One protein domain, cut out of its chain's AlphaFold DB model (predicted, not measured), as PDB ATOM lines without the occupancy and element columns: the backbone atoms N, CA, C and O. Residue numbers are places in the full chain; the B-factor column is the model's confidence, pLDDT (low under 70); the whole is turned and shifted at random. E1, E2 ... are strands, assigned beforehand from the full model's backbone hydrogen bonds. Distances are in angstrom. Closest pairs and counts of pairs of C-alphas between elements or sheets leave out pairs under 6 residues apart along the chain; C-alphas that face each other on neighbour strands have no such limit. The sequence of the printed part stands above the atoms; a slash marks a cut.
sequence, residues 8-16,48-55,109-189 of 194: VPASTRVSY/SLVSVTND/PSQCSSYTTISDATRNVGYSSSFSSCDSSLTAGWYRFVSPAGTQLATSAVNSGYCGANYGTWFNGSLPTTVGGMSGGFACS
ATOM      1  N   VAL A   8     -23.944 -10.988  24.463       50.38
ATOM      2  CA  VAL A   8     -24.376 -11.872  23.381       50.38
ATOM      3  C   VAL A   8     -23.434 -11.675  22.203       50.38
ATOM      4  O   VAL A   8     -23.229 -10.548  21.743       50.38
ATOM      5  N   PRO A   9     -22.855 -12.758  21.670       46.06
ATOM      6  CA  PRO A   9     -22.057 -12.660  20.479       46.06
ATOM      7  C   PRO A   9     -22.941 -12.228  19.308       46.06
ATOM      8  O   PRO A   9     -23.613 -13.041  18.663       46.06
ATOM      9  N   ALA A  10     -22.846 -10.965  18.909       52.69
ATOM     10  CA  ALA A  10     -22.999 -10.629  17.508       52.69
ATOM     11  C   ALA A  10     -21.767 -11.154  16.748       52.69
ATOM     12  O   ALA A  10     -21.054 -10.355  16.176       52.69
ATOM     13  N   SER A  11     -21.474 -12.472  16.797       56.78
ATOM     14  CA  SER A  11     -20.239 -13.109  16.282       56.78
ATOM     15  C   SER A  11     -20.079 -13.041  14.760       56.78
ATOM     16  O   SER A  11     -19.816 -14.048  14.109       56.78
ATOM     17  N   THR A  12     -20.224 -11.863  14.180       65.81
ATOM     18  CA  THR A  12     -19.652 -11.534  12.894       65.81
ATOM     19  C   THR A  12     -18.144 -11.556  13.081       65.81
ATOM     20  O   THR A  12     -17.582 -10.852  13.932       65.81
ATOM     21  N   ARG A  13     -17.488 -12.431  12.324       70.94
ATOM     22  CA  ARG A  13     -16.030 -12.468  12.282       70.94
ATOM     23  C   ARG A  13     -15.561 -11.200  11.593       70.94
ATOM     24  O   ARG A  13     -15.997 -10.888  10.493       70.94
ATOM     25  N   VAL A  14     -14.647 -10.489  12.231       76.44
ATOM     26  CA  VAL A  14     -14.035  -9.299  11.645       76.44
ATOM     27  C   VAL A  14     -12.529  -9.453  11.678       76.44
ATOM     28  O   VAL A  14     -11.970 -10.161  12.519       76.44
ATOM     29  N   SER A  15     -11.863  -8.824  10.725       81.06
ATOM     30  CA  SER A  15     -10.410  -8.766  10.679       81.06
ATOM     31  C   SER A  15      -9.947  -7.331  10.706       81.06
ATOM     32  O   SER A  15     -10.553  -6.469  10.077       81.06
ATOM     33  N   TYR A  16      -8.865  -7.101  11.429       80.50
ATOM     34  CA  TYR A  16      -8.256  -5.806  11.624       80.50
ATOM     35  C   TYR A  16      -6.932  -5.745  10.877       80.50
ATOM     36  O   TYR A  16      -6.178  -6.714  10.927       80.50
ATOM     37  N   SER A  48      -7.333   2.767  10.772       68.75
ATOM     38  CA  SER A  48      -7.284   1.321  10.617       68.75
ATOM     39  C   SER A  48      -8.442   0.764   9.799       68.75
ATOM     40  O   SER A  48      -9.490   1.401   9.652       68.75
ATOM     41  N   LEU A  49      -8.238  -0.439   9.258       75.31
ATOM     42  CA  LEU A  49      -9.225  -1.144   8.440       75.31
ATOM     43  C   LEU A  49      -9.874  -2.280   9.223       75.31
ATOM     44  O   LEU A  49      -9.179  -3.042   9.897       75.31
ATOM     45  N   VAL A  50     -11.188  -2.424   9.065       76.75
ATOM     46  CA  VAL A  50     -11.974  -3.543   9.595       76.75
ATOM     47  C   VAL A  50     -12.760  -4.219   8.473       76.75
ATOM     48  O   VAL A  50     -13.340  -3.538   7.629       76.75
ATOM     49  N   SER A  51     -12.788  -5.551   8.433       79.81
ATOM     50  CA  SER A  51     -13.679  -6.290   7.531       79.81
ATOM     51  C   SER A  51     -15.017  -6.597   8.193       79.81
ATOM     52  O   SER A  51     -15.071  -6.952   9.366       79.81
ATOM     53  N   VAL A  52     -16.098  -6.500   7.425       71.94
ATOM     54  CA  VAL A  52     -17.430  -6.991   7.790       71.94
ATOM     55  C   VAL A  52     -17.734  -8.193   6.900       71.94
ATOM     56  O   VAL A  52     -17.609  -8.096   5.677       71.94
ATOM     57  N   THR A  53     -18.102  -9.333   7.485       64.56
ATOM     58  CA  THR A  53     -18.506 -10.542   6.747       64.56
ATOM     59  C   THR A  53     -20.008 -10.549   6.463       64.56
ATOM     60  O   THR A  53     -20.785  -9.852   7.115       64.56
ATOM     61  N   ASN A  54     -20.433 -11.328   5.460       51.41
ATOM     62  CA  ASN A  54     -21.848 -11.527   5.123       51.41
ATOM     63  C   ASN A  54     -22.513 -12.450   6.158       51.41
ATOM     64  O   ASN A  54     -22.889 -13.571   5.842       51.41
ATOM     65  N   ASP A  55     -22.656 -11.980   7.393       54.16
ATOM     66  CA  ASP A  55     -23.519 -12.620   8.382       54.16
ATOM     67  C   ASP A  55     -24.878 -11.909   8.350       54.16
ATOM     68  O   ASP A  55     -25.088 -10.857   8.955       54.16
ATOM     69  N   PRO A 109      -1.720  -5.301  -0.156       69.50
ATOM     70  CA  PRO A 109      -2.925  -6.095  -0.363       69.50
ATOM     71  C   PRO A 109      -4.121  -5.248  -0.825       69.50
ATOM     72  O   PRO A 109      -4.270  -4.095  -0.418       69.50
ATOM     73  N   SER A 110      -5.010  -5.825  -1.641       76.06
ATOM     74  CA  SER A 110      -6.106  -5.087  -2.292       76.06
ATOM     75  C   SER A 110      -7.065  -4.414  -1.308       76.06
ATOM     76  O   SER A 110      -7.596  -3.347  -1.602       76.06
ATOM     77  N   GLN A 111      -7.247  -4.979  -0.115       73.62
ATOM     78  CA  GLN A 111      -8.059  -4.392   0.949       73.62
ATOM     79  C   GLN A 111      -7.525  -3.059   1.483       73.62
ATOM     80  O   GLN A 111      -8.276  -2.280   2.063       73.62
ATOM     81  N   CYS A 112      -6.245  -2.766   1.264       73.00
ATOM     82  CA  CYS A 112      -5.656  -1.483   1.617       73.00
ATOM     83  C   CYS A 112      -5.839  -0.413   0.532       73.00
ATOM     84  O   CYS A 112      -5.554   0.754   0.786       73.00
ATOM     85  N   SER A 113      -6.305  -0.793  -0.660       75.06
ATOM     86  CA  SER A 113      -6.640   0.118  -1.762       75.06
ATOM     87  C   SER A 113      -8.134   0.140  -2.099       75.06
ATOM     88  O   SER A 113      -8.603   1.083  -2.722       75.06
ATOM     89  N   SER A 114      -8.885  -0.886  -1.693       83.44
ATOM     90  CA  SER A 114     -10.311  -1.057  -1.964       83.44
ATOM     91  C   SER A 114     -11.070  -1.244  -0.654       83.44
ATOM     92  O   SER A 114     -11.189  -2.356  -0.138       83.44
ATOM     93  N   TYR A 115     -11.593  -0.139  -0.127       84.12
ATOM     94  CA  TYR A 115     -12.370  -0.083   1.108       84.12
ATOM     95  C   TYR A 115     -13.426   1.026   1.034       84.12
ATOM     96  O   TYR A 115     -13.305   1.978   0.263       84.12
ATOM     97  N   THR A 116     -14.438   0.930   1.890       88.06
ATOM     98  CA  THR A 116     -15.448   1.968   2.103       88.06
ATOM     99  C   THR A 116     -15.044   2.839   3.285       88.06
ATOM    100  O   THR A 116     -14.651   2.345   4.341       88.06
ATOM    101  N   THR A 117     -15.139   4.156   3.139       89.62
ATOM    102  CA  THR A 117     -14.818   5.082   4.233       89.62
ATOM    103  C   THR A 117     -16.026   5.276   5.153       89.62
ATOM    104  O   THR A 117     -17.130   5.523   4.676       89.62
ATOM    105  N   ILE A 118     -15.805   5.207   6.467       87.56
ATOM    106  CA  ILE A 118     -16.759   5.599   7.509       87.56
ATOM    107  C   ILE A 118     -16.259   6.911   8.117       87.56
ATOM    108  O   ILE A 118     -15.286   6.926   8.867       87.56
ATOM    109  N   SER A 119     -16.928   8.010   7.776       90.56
ATOM    110  CA  SER A 119     -16.620   9.367   8.256       90.56
ATOM    111  C   SER A 119     -17.791  10.012   9.007       90.56
ATOM    112  O   SER A 119     -17.777  11.208   9.270       90.56
ATOM    113  N   ASP A 120     -18.834   9.249   9.323       87.56
ATOM    114  CA  ASP A 120     -19.988   9.740  10.069       87.56
ATOM    115  C   ASP A 120     -19.603  10.035  11.530       87.56
ATOM    116  O   ASP A 120     -19.220   9.136  12.279       87.56
ATOM    117  N   ALA A 121     -19.712  11.304  11.937       88.88
ATOM    118  CA  ALA A 121     -19.360  11.771  13.278       88.88
ATOM    119  C   ALA A 121     -20.121  11.033  14.388       88.88
ATOM    120  O   ALA A 121     -19.605  10.909  15.500       88.88
ATOM    121  N   THR A 122     -21.319  10.516  14.091       87.62
ATOM    122  CA  THR A 122     -22.114   9.768  15.068       87.62
ATOM    123  C   THR A 122     -21.432   8.472  15.501       87.62
ATOM    124  O   THR A 122     -21.700   7.979  16.589       87.62
ATOM    125  N   ARG A 123     -20.492   7.945  14.705       87.25
ATOM    126  CA  ARG A 123     -19.768   6.688  14.971       87.25
ATOM    127  C   ARG A 123     -18.582   6.837  15.911       87.25
ATOM    128  O   ARG A 123     -17.949   5.843  16.259       87.25
ATOM    129  N   ASN A 124     -18.303   8.062  16.340       90.00
ATOM    130  CA  ASN A 124     -17.270   8.338  17.317       90.00
ATOM    131  C   ASN A 124     -17.645   7.752  18.688       90.00
ATOM    132  O   ASN A 124     -18.774   7.904  19.148       90.00
ATOM    133  N   VAL A 125     -16.676   7.154  19.382       88.62
ATOM    134  CA  VAL A 125     -16.864   6.610  20.742       88.62
ATOM    135  C   VAL A 125     -17.311   7.646  21.773       88.62
ATOM    136  O   VAL A 125     -17.926   7.290  22.772       88.62
ATOM    137  N   GLY A 126     -17.022   8.926  21.536       86.50
ATOM    138  CA  GLY A 126     -17.477  10.046  22.357       86.50
ATOM    139  C   GLY A 126     -18.832  10.623  21.944       86.50
ATOM    140  O   GLY A 126     -19.344  11.491  22.646       86.50
ATOM    141  N   TYR A 127     -19.419  10.182  20.829       85.50
ATOM    142  CA  TYR A 127     -20.747  10.627  20.421       85.50
ATOM    143  C   TYR A 127     -21.812   9.872  21.216       85.50
ATOM    144  O   TYR A 127     -21.884   8.644  21.158       85.50
ATOM    145  N   SER A 128     -22.657  10.614  21.927       86.50
ATOM    146  CA  SER A 128     -23.830  10.096  22.625       86.50
ATOM    147  C   SER A 128     -25.081  10.822  22.148       86.50
ATOM    148  O   SER A 128     -25.075  12.032  21.919       86.50
ATOM    149  N   SER A 129     -26.169  10.079  21.961       78.25
ATOM    150  CA  SER A 129     -27.450  10.675  21.582       78.25
ATOM    151  C   SER A 129     -28.617   9.784  21.982       78.25
ATOM    152  O   SER A 129     -28.468   8.573  22.124       78.25
ATOM    153  N   SER A 130     -29.802  10.378  22.115       70.62
ATOM    154  CA  SER A 130     -31.055   9.641  22.316       70.62
ATOM    155  C   SER A 130     -31.562   8.949  21.046       70.62
ATOM    156  O   SER A 130     -32.521   8.185  21.117       70.62
ATOM    157  N   PHE A 131     -30.961   9.236  19.887       68.56
ATOM    158  CA  PHE A 131     -31.360   8.698  18.592       68.56
ATOM    159  C   PHE A 131     -30.303   7.718  18.091       68.56
ATOM    160  O   PHE A 131     -29.222   8.097  17.656       68.56
ATOM    161  N   SER A 132     -30.627   6.435  18.146       72.06
ATOM    162  CA  SER A 132     -29.787   5.369  17.611       72.06
ATOM    163  C   SER A 132     -30.147   5.040  16.166       72.06
ATOM    164  O   SER A 132     -31.330   4.974  15.825       72.06
ATOM    165  N   SER A 133     -29.148   4.710  15.359       69.88
ATOM    166  CA  SER A 133     -29.312   4.186  14.006       69.88
ATOM    167  C   SER A 133     -28.814   2.744  13.896       69.88
ATOM    168  O   SER A 133     -28.013   2.272  14.703       69.88
ATOM    169  N   CYS A 134     -29.338   2.044  12.894       73.31
ATOM    170  CA  CYS A 134     -28.951   0.690  12.531       73.31
ATOM    171  C   CYS A 134     -27.961   0.702  11.372       73.31
ATOM    172  O   CYS A 134     -28.187   1.393  10.382       73.31
ATOM    173  N   ASP A 135     -26.953  -0.165  11.423       75.00
ATOM    174  CA  ASP A 135     -26.011  -0.400  10.322       75.00
ATOM    175  C   ASP A 135     -26.575  -1.314   9.221       75.00
ATOM    176  O   ASP A 135     -25.865  -2.104   8.598       75.00
ATOM    177  N   SER A 136     -27.877  -1.208   8.947       71.81
ATOM    178  CA  SER A 136     -28.582  -2.095   8.016       71.81
ATOM    179  C   SER A 136     -28.109  -1.957   6.567       71.81
ATOM    180  O   SER A 136     -28.185  -2.923   5.802       71.81
ATOM    181  N   SER A 137     -27.573  -0.789   6.201       75.12
ATOM    182  CA  SER A 137     -27.006  -0.508   4.881       75.12
ATOM    183  C   SER A 137     -25.574  -1.015   4.699       75.12
ATOM    184  O   SER A 137     -25.079  -0.993   3.574       75.12
ATOM    185  N   LEU A 138     -24.892  -1.468   5.760       76.50
ATOM    186  CA  LEU A 138     -23.545  -2.017   5.621       76.50
ATOM    187  C   LEU A 138     -23.601  -3.396   4.948       76.50
ATOM    188  O   LEU A 138     -24.362  -4.296   5.329       76.50
ATOM    189  N   THR A 139     -22.784  -3.567   3.914       82.12
ATOM    190  CA  THR A 139     -22.573  -4.836   3.206       82.12
ATOM    191  C   THR A 139     -21.232  -5.444   3.595       82.12
ATOM    192  O   THR A 139     -20.382  -4.760   4.168       82.12
ATOM    193  N   ALA A 140     -21.008  -6.720   3.277       81.56
ATOM    194  CA  ALA A 140     -19.681  -7.289   3.462       81.56
ATOM    195  C   ALA A 140     -18.629  -6.517   2.658       81.56
ATOM    196  O   ALA A 140     -18.880  -6.096   1.527       81.56
ATOM    197  N   GLY A 141     -17.460  -6.326   3.260       84.81
ATOM    198  CA  GLY A 141     -16.390  -5.526   2.681       84.81
ATOM    199  C   GLY A 141     -15.431  -4.980   3.729       84.81
ATOM    200  O   GLY A 141     -15.560  -5.262   4.921       84.81
ATOM    201  N   TRP A 142     -14.461  -4.201   3.264       86.38
ATOM    202  CA  TRP A 142     -13.479  -3.525   4.107       86.38
ATOM    203  C   TRP A 142     -13.900  -2.089   4.371       86.38
ATOM    204  O   TRP A 142     -14.309  -1.387   3.448       86.38
ATOM    205  N   TYR A 143     -13.766  -1.651   5.617       86.75
ATOM    206  CA  TYR A 143     -14.161  -0.327   6.072       86.75
ATOM    207  C   TYR A 143     -13.005   0.392   6.756       86.75
ATOM    208  O   TYR A 143     -12.292  -0.206   7.561       86.75
ATOM    209  N   ARG A 144     -12.847   1.687   6.463       88.62
ATOM    210  CA  ARG A 144     -11.843   2.570   7.067       88.62
ATOM    211  C   ARG A 144     -12.518   3.669   7.870       88.62
ATOM    212  O   ARG A 144     -13.216   4.500   7.293       88.62
ATOM    213  N   PHE A 145     -12.278   3.709   9.175       87.12
ATOM    214  CA  PHE A 145     -12.728   4.825  10.009       87.12
ATOM    215  C   PHE A 145     -11.826   6.034   9.771       87.12
ATOM    216  O   PHE A 145     -10.604   5.895   9.730       87.12
ATOM    217  N   VAL A 146     -12.409   7.213   9.587       85.44
ATOM    218  CA  VAL A 146     -11.671   8.479   9.487       85.44
ATOM    219  C   VAL A 146     -12.390   9.568  10.274       85.44
ATOM    220  O   VAL A 146     -13.591   9.479  10.527       85.44
ATOM    221  N   SER A 147     -11.669  10.628  10.643       87.19
ATOM    222  CA  SER A 147     -12.282  11.806  11.262       87.19
ATOM    223  C   SER A 147     -13.465  12.316  10.416       87.19
ATOM    224  O   SER A 147     -13.323  12.398   9.192       87.19
ATOM    225  N   PRO A 148     -14.619  12.663  11.021       90.88
ATOM    226  CA  PRO A 148     -14.906  12.743  12.466       90.88
ATOM    227  C   PRO A 148     -15.360  11.445  13.168       90.88
ATOM    228  O   PRO A 148     -15.478  11.444  14.395       90.88
ATOM    229  N   ALA A 149     -15.577  10.338  12.450       84.94
ATOM    230  CA  ALA A 149     -16.024   9.054  13.023       84.94
ATOM    231  C   ALA A 149     -15.036   8.438  14.033       84.94
ATOM    232  O   ALA A 149     -15.377   7.513  14.765       84.94
ATOM    233  N   GLY A 150     -13.801   8.937  14.058       87.31
ATOM    234  CA  GLY A 150     -12.671   8.344  14.762       87.31
ATOM    235  C   GLY A 150     -11.723   7.659  13.781       87.31
ATOM    236  O   GLY A 150     -11.875   7.762  12.568       87.31
ATOM    237  N   THR A 151     -10.707   6.982  14.302       84.06
ATOM    238  CA  THR A 151      -9.658   6.347  13.482       84.06
ATOM    239  C   THR A 151      -9.733   4.826  13.486       84.06
ATOM    240  O   THR A 151      -8.987   4.168  12.761       84.06
ATOM    241  N   GLN A 152     -10.623   4.263  14.300       84.88
ATOM    242  CA  GLN A 152     -10.768   2.833  14.508       84.88
ATOM    243  C   GLN A 152     -12.142   2.475  15.074       84.88
ATOM    244  O   GLN A 152     -12.733   3.263  15.812       84.88
ATOM    245  N   LEU A 153     -12.592   1.246  14.800       85.12
ATOM    246  CA  LEU A 153     -13.650   0.605  15.583       85.12
ATOM    247  C   LEU A 153     -13.227   0.533  17.062       85.12
ATOM    248  O   LEU A 153     -12.054   0.286  17.355       85.12
ATOM    249  N   ALA A 154     -14.174   0.725  17.983       87.44
ATOM    250  CA  ALA A 154     -13.918   0.581  19.413       87.44
ATOM    251  C   ALA A 154     -13.304  -0.796  19.719       87.44
ATOM    252  O   ALA A 154     -13.729  -1.796  19.155       87.44
ATOM    253  N   THR A 155     -12.318  -0.860  20.609       87.62
ATOM    254  CA  THR A 155     -11.630  -2.112  21.003       87.62
ATOM    255  C   THR A 155     -11.978  -2.556  22.420       87.62
ATOM    256  O   THR A 155     -11.377  -3.469  22.976       87.62
ATOM    257  N   SER A 156     -12.930  -1.863  23.028       86.31
ATOM    258  CA  SER A 156     -13.487  -2.136  24.341       86.31
ATOM    259  C   SER A 156     -14.982  -1.887  24.277       86.31
ATOM    260  O   SER A 156     -15.446  -1.117  23.432       86.31
ATOM    261  N   ALA A 157     -15.721  -2.510  25.188       83.88
ATOM    262  CA  ALA A 157     -17.160  -2.348  25.236       83.88
ATOM    263  C   ALA A 157     -17.563  -0.873  25.381       83.88
ATOM    264  O   ALA A 157     -16.920  -0.104  26.100       83.88
ATOM    265  N   VAL A 158     -18.619  -0.493  24.664       79.88
ATOM    266  CA  VAL A 158     -19.147   0.870  24.632       79.88
ATOM    267  C   VAL A 158     -20.534   0.869  25.262       79.88
ATOM    268  O   VAL A 158     -21.351   0.002  24.957       79.88
ATOM    269  N   ASN A 159     -20.807   1.843  26.128       79.69
ATOM    270  CA  ASN A 159     -22.113   1.994  26.769       79.69
ATOM    271  C   ASN A 159     -23.251   2.126  25.741       79.69
ATOM    272  O   ASN A 159     -23.065   2.625  24.631       79.69
ATOM    273  N   SER A 160     -24.460   1.727  26.135       77.19
ATOM    274  CA  SER A 160     -25.663   1.918  25.318       77.19
ATOM    275  C   SER A 160     -25.907   3.397  24.993       77.19
ATOM    276  O   SER A 160     -25.738   4.248  25.868       77.19
ATOM    277  N   GLY A 161     -26.345   3.701  23.767       76.06
ATOM    278  CA  GLY A 161     -26.624   5.073  23.312       76.06
ATOM    279  C   GLY A 161     -25.392   5.875  22.865       76.06
ATOM    280  O   GLY A 161     -25.503   7.071  22.584       76.06
ATOM    281  N   TYR A 162     -24.226   5.230  22.796       84.25
ATOM    282  CA  TYR A 162     -22.991   5.798  22.252       84.25
ATOM    283  C   TYR A 162     -22.691   5.244  20.850       84.25
ATOM    284  O   TYR A 162     -23.287   4.257  20.415       84.25
ATOM    285  N   CYS A 163     -21.777   5.894  20.123       83.62
ATOM    286  CA  CYS A 163     -21.429   5.566  18.731       83.62
ATOM    287  C   CYS A 163     -22.630   5.592  17.764       83.62
ATOM    288  O   CYS A 163     -22.614   4.913  16.734       83.62
ATOM    289  N   GLY A 164     -23.686   6.340  18.105       81.44
ATOM    290  CA  GLY A 164     -24.874   6.474  17.263       81.44
ATOM    291  C   GLY A 164     -25.710   5.194  17.177       81.44
ATOM    292  O   GLY A 164     -26.511   5.063  16.253       81.44
ATOM    293  N   ALA A 165     -25.541   4.264  18.124       76.44
ATOM    294  CA  ALA A 165     -26.234   2.980  18.181       76.44
ATOM    295  C   ALA A 165     -26.853   2.730  19.569       76.44
ATOM    296  O   ALA A 165     -26.348   3.195  20.591       76.44
ATOM    297  N   ASN A 166     -27.942   1.952  19.617       75.19
ATOM    298  CA  ASN A 166     -28.543   1.519  20.888       75.19
ATOM    299  C   ASN A 166     -27.570   0.627  21.659       75.19
ATOM    300  O   ASN A 166     -27.349   0.830  22.852       75.19
ATOM    301  N   TYR A 167     -26.945  -0.307  20.943       76.94
ATOM    302  CA  TYR A 167     -25.914  -1.205  21.446       76.94
ATOM    303  C   TYR A 167     -24.691  -1.063  20.546       76.94
ATOM    304  O   TYR A 167     -24.636  -1.650  19.470       76.94
ATOM    305  N   GLY A 168     -23.745  -0.221  20.967       77.50
ATOM    306  CA  GLY A 168     -22.505   0.001  20.231       77.50
ATOM    307  C   GLY A 168     -21.687  -1.284  20.096       77.50
ATOM    308  O   GLY A 168     -21.625  -2.098  21.020       77.50
ATOM    309  N   THR A 169     -21.048  -1.443  18.939       79.31
ATOM    310  CA  THR A 169     -20.217  -2.608  18.627       79.31
ATOM    311  C   THR A 169     -18.744  -2.325  18.910       79.31
ATOM    312  O   THR A 169     -18.248  -1.237  18.609       79.31
ATOM    313  N   TRP A 170     -18.021  -3.317  19.428       84.12
ATOM    314  CA  TRP A 170     -16.570  -3.266  19.603       84.12
ATOM    315  C   TRP A 170     -15.873  -4.503  19.038       84.12
ATOM    316  O   TRP A 170     -16.454  -5.581  18.932       84.12
ATOM    317  N   PHE A 171     -14.604  -4.345  18.684       85.62
ATOM    318  CA  PHE A 171     -13.705  -5.427  18.333       85.62
ATOM    319  C   PHE A 171     -13.223  -6.142  19.593       85.62
ATOM    320  O   PHE A 171     -12.603  -5.536  20.468       85.62
ATOM    321  N   ASN A 172     -13.479  -7.442  19.657       83.44
ATOM    322  CA  ASN A 172     -12.930  -8.355  20.642       83.44
ATOM    323  C   ASN A 172     -11.898  -9.264  19.966       83.44
ATOM    324  O   ASN A 172     -12.235 -10.237  19.282       83.44
ATOM    325  N   GLY A 173     -10.633  -8.896  20.130       84.31
ATOM    326  CA  GLY A 173      -9.474  -9.579  19.578       84.31
ATOM    327  C   GLY A 173      -8.210  -8.761  19.821       84.31
ATOM    328  O   GLY A 173      -8.264  -7.611  20.260       84.31
ATOM    329  N   SER A 174      -7.056  -9.346  19.524       88.06
ATOM    330  CA  SER A 174      -5.781  -8.630  19.603       88.06
ATOM    331  C   SER A 174      -5.607  -7.745  18.374       88.06
ATOM    332  O   SER A 174      -5.778  -8.225  17.255       88.06
ATOM    333  N   LEU A 175      -5.246  -6.473  18.548       85.00
ATOM    334  CA  LEU A 175      -4.877  -5.618  17.417       85.00
ATOM    335  C   LEU A 175      -3.531  -6.060  16.810       85.00
ATOM    336  O   LEU A 175      -2.641  -6.487  17.552       85.00
ATOM    337  N   PRO A 176      -3.347  -5.940  15.485       81.94
ATOM    338  CA  PRO A 176      -2.066  -6.213  14.855       81.94
ATOM    339  C   PRO A 176      -1.052  -5.134  15.253       81.94
ATOM    340  O   PRO A 176      -1.332  -3.939  15.197       81.94
ATOM    341  N   THR A 177       0.143  -5.558  15.659       81.38
ATOM    342  CA  THR A 177       1.228  -4.654  16.078       81.38
ATOM    343  C   THR A 177       2.164  -4.288  14.931       81.38
ATOM    344  O   THR A 177       2.841  -3.265  14.984       81.38
ATOM    345  N   THR A 178       2.193  -5.109  13.880       77.50
ATOM    346  CA  THR A 178       3.015  -4.904  12.691       77.50
ATOM    347  C   THR A 178       2.223  -4.185  11.610       77.50
ATOM    348  O   THR A 178       1.063  -4.496  11.349       77.50
ATOM    349  N   VAL A 179       2.868  -3.225  10.951       74.94
ATOM    350  CA  VAL A 179       2.321  -2.524   9.787       74.94
ATOM    351  C   VAL A 179       1.952  -3.525   8.686       74.94
ATOM    352  O   VAL A 179       2.766  -4.362   8.305       74.94
ATOM    353  N   GLY A 180       0.720  -3.446   8.174       71.62
ATOM    354  CA  GLY A 180       0.175  -4.404   7.207       71.62
ATOM    355  C   GLY A 180      -0.179  -5.772   7.800       71.62
ATOM    356  O   GLY A 180      -0.722  -6.615   7.091       71.62
ATOM    357  N   GLY A 181       0.096  -5.996   9.089       76.69
ATOM    358  CA  GLY A 181      -0.329  -7.183   9.814       76.69
ATOM    359  C   GLY A 181      -1.848  -7.233   9.945       76.69
ATOM    360  O   GLY A 181      -2.505  -6.198  10.081       76.69
ATOM    361  N   MET A 182      -2.391  -8.449   9.917       83.19
ATOM    362  CA  MET A 182      -3.821  -8.721  10.026       83.19
ATOM    363  C   MET A 182      -4.099  -9.579  11.259       83.19
ATOM    364  O   MET A 182      -3.395 -10.559  11.501       83.19
ATOM    365  N   SER A 183      -5.135  -9.240  12.019       83.81
ATOM    366  CA  SER A 183      -5.612 -10.060  13.132       83.81
ATOM    367  C   SER A 183      -7.111 -10.307  13.031       83.81
ATOM    368  O   SER A 183      -7.874  -9.444  12.602       83.81
ATOM    369  N   GLY A 184      -7.537 -11.514  13.393       83.69
ATOM    370  CA  GLY A 184      -8.948 -11.883  13.447       83.69
ATOM    371  C   GLY A 184      -9.528 -11.674  14.841       83.69
ATOM    372  O   GLY A 184      -8.828 -11.796  15.846       83.69
ATOM    373  N   GLY A 185     -10.827 -11.415  14.899       82.62
ATOM    374  CA  GLY A 185     -11.583 -11.357  16.141       82.62
ATOM    375  C   GLY A 185     -13.079 -11.337  15.870       82.62
ATOM    376  O   GLY A 185     -13.544 -11.720  14.791       82.62
ATOM    377  N   PHE A 186     -13.829 -10.883  16.863       80.69
ATOM    378  CA  PHE A 186     -15.279 -10.778  16.785       80.69
ATOM    379  C   PHE A 186     -15.714  -9.332  16.950       80.69
ATOM    380  O   PHE A 186     -15.163  -8.598  17.766       80.69
ATOM    381  N   ALA A 187     -16.729  -8.936  16.193       78.94
ATOM    382  CA  ALA A 187     -17.559  -7.811  16.580       78.94
ATOM    383  C   ALA A 187     -18.450  -8.254  17.755       78.94
ATOM    384  O   ALA A 187     -19.036  -9.331  17.727       78.94
ATOM    385  N   CYS A 188     -18.527  -7.467  18.821       78.62
ATOM    386  CA  CYS A 188     -19.349  -7.757  19.992       78.62
ATOM    387  C   CYS A 188     -20.243  -6.562  20.311       78.62
ATOM    388  O   CYS A 188     -19.847  -5.427  20.072       78.62
ATOM    389  N   SER A 189     -21.427  -6.820  20.860       76.06
ATOM    390  CA  SER A 189     -22.394  -5.813  21.303       76.06
ATOM    391  C   SER A 189     -23.105  -6.315  22.563       76.06
ATOM    392  O   SER A 189     -23.133  -7.517  22.831       76.06
TER     393      SER A 189
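What this domain is: This is residues 8 to 16, 48 to 55 and 109 to 189 of the 194 residues of the protein "Hypothetical protein" of Rotaria sp. Silwood1 (UniProt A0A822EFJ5). With little regular structure, the model shows two small three-stranded sheets, E1-E6-E5, antiparallel, and E2-E4-E3, mixed, meeting at edge strands E1 and E2, with two long loops, residues 119 to 140 and 146 to 169. The printed part has 98 residues, no named helix and six strands, E1 to E6 in order. It is all strand, with 27 residues in named elements, and compact: radius of gyration of the C-alphas 12.8 A, spans 39 by 28 by 25 A.

Where its parts are: E6, residues 182 to 189, spans 21.9 A and ends at C-alpha (-22.394, -5.813, 21.303). E1, 13 to 16, begins at C-alpha (-16.030, -12.468, 12.282). E5 is 170 to 172, E2 49 to 52, E4 141 to 145, E3 116 to 118.

How they stand to each other: E6 is antiparallel to E1 (N 16 to O 183, 2.8 A) and, as a hairpin, to E5 (N 172 to O 186, 2.8 A). The closest C-alphas of E1 and E2, Tyr 16 and Val 50, are 4.8 A apart. E4 is antiparallel to E2 (N 52 to O 141, 2.8 A) and parallel to E3 (N 118 to O 144, 2.8 A).

The domain as a whole: Residues 17 to 47 and 56 to 108 are cut out, with C-alpha gaps of 7.3 A and 23.3 A. Links E3 to E4 and E4 to E5 are long. Twelve residues have pLDDT under 70, among them 8 to 12.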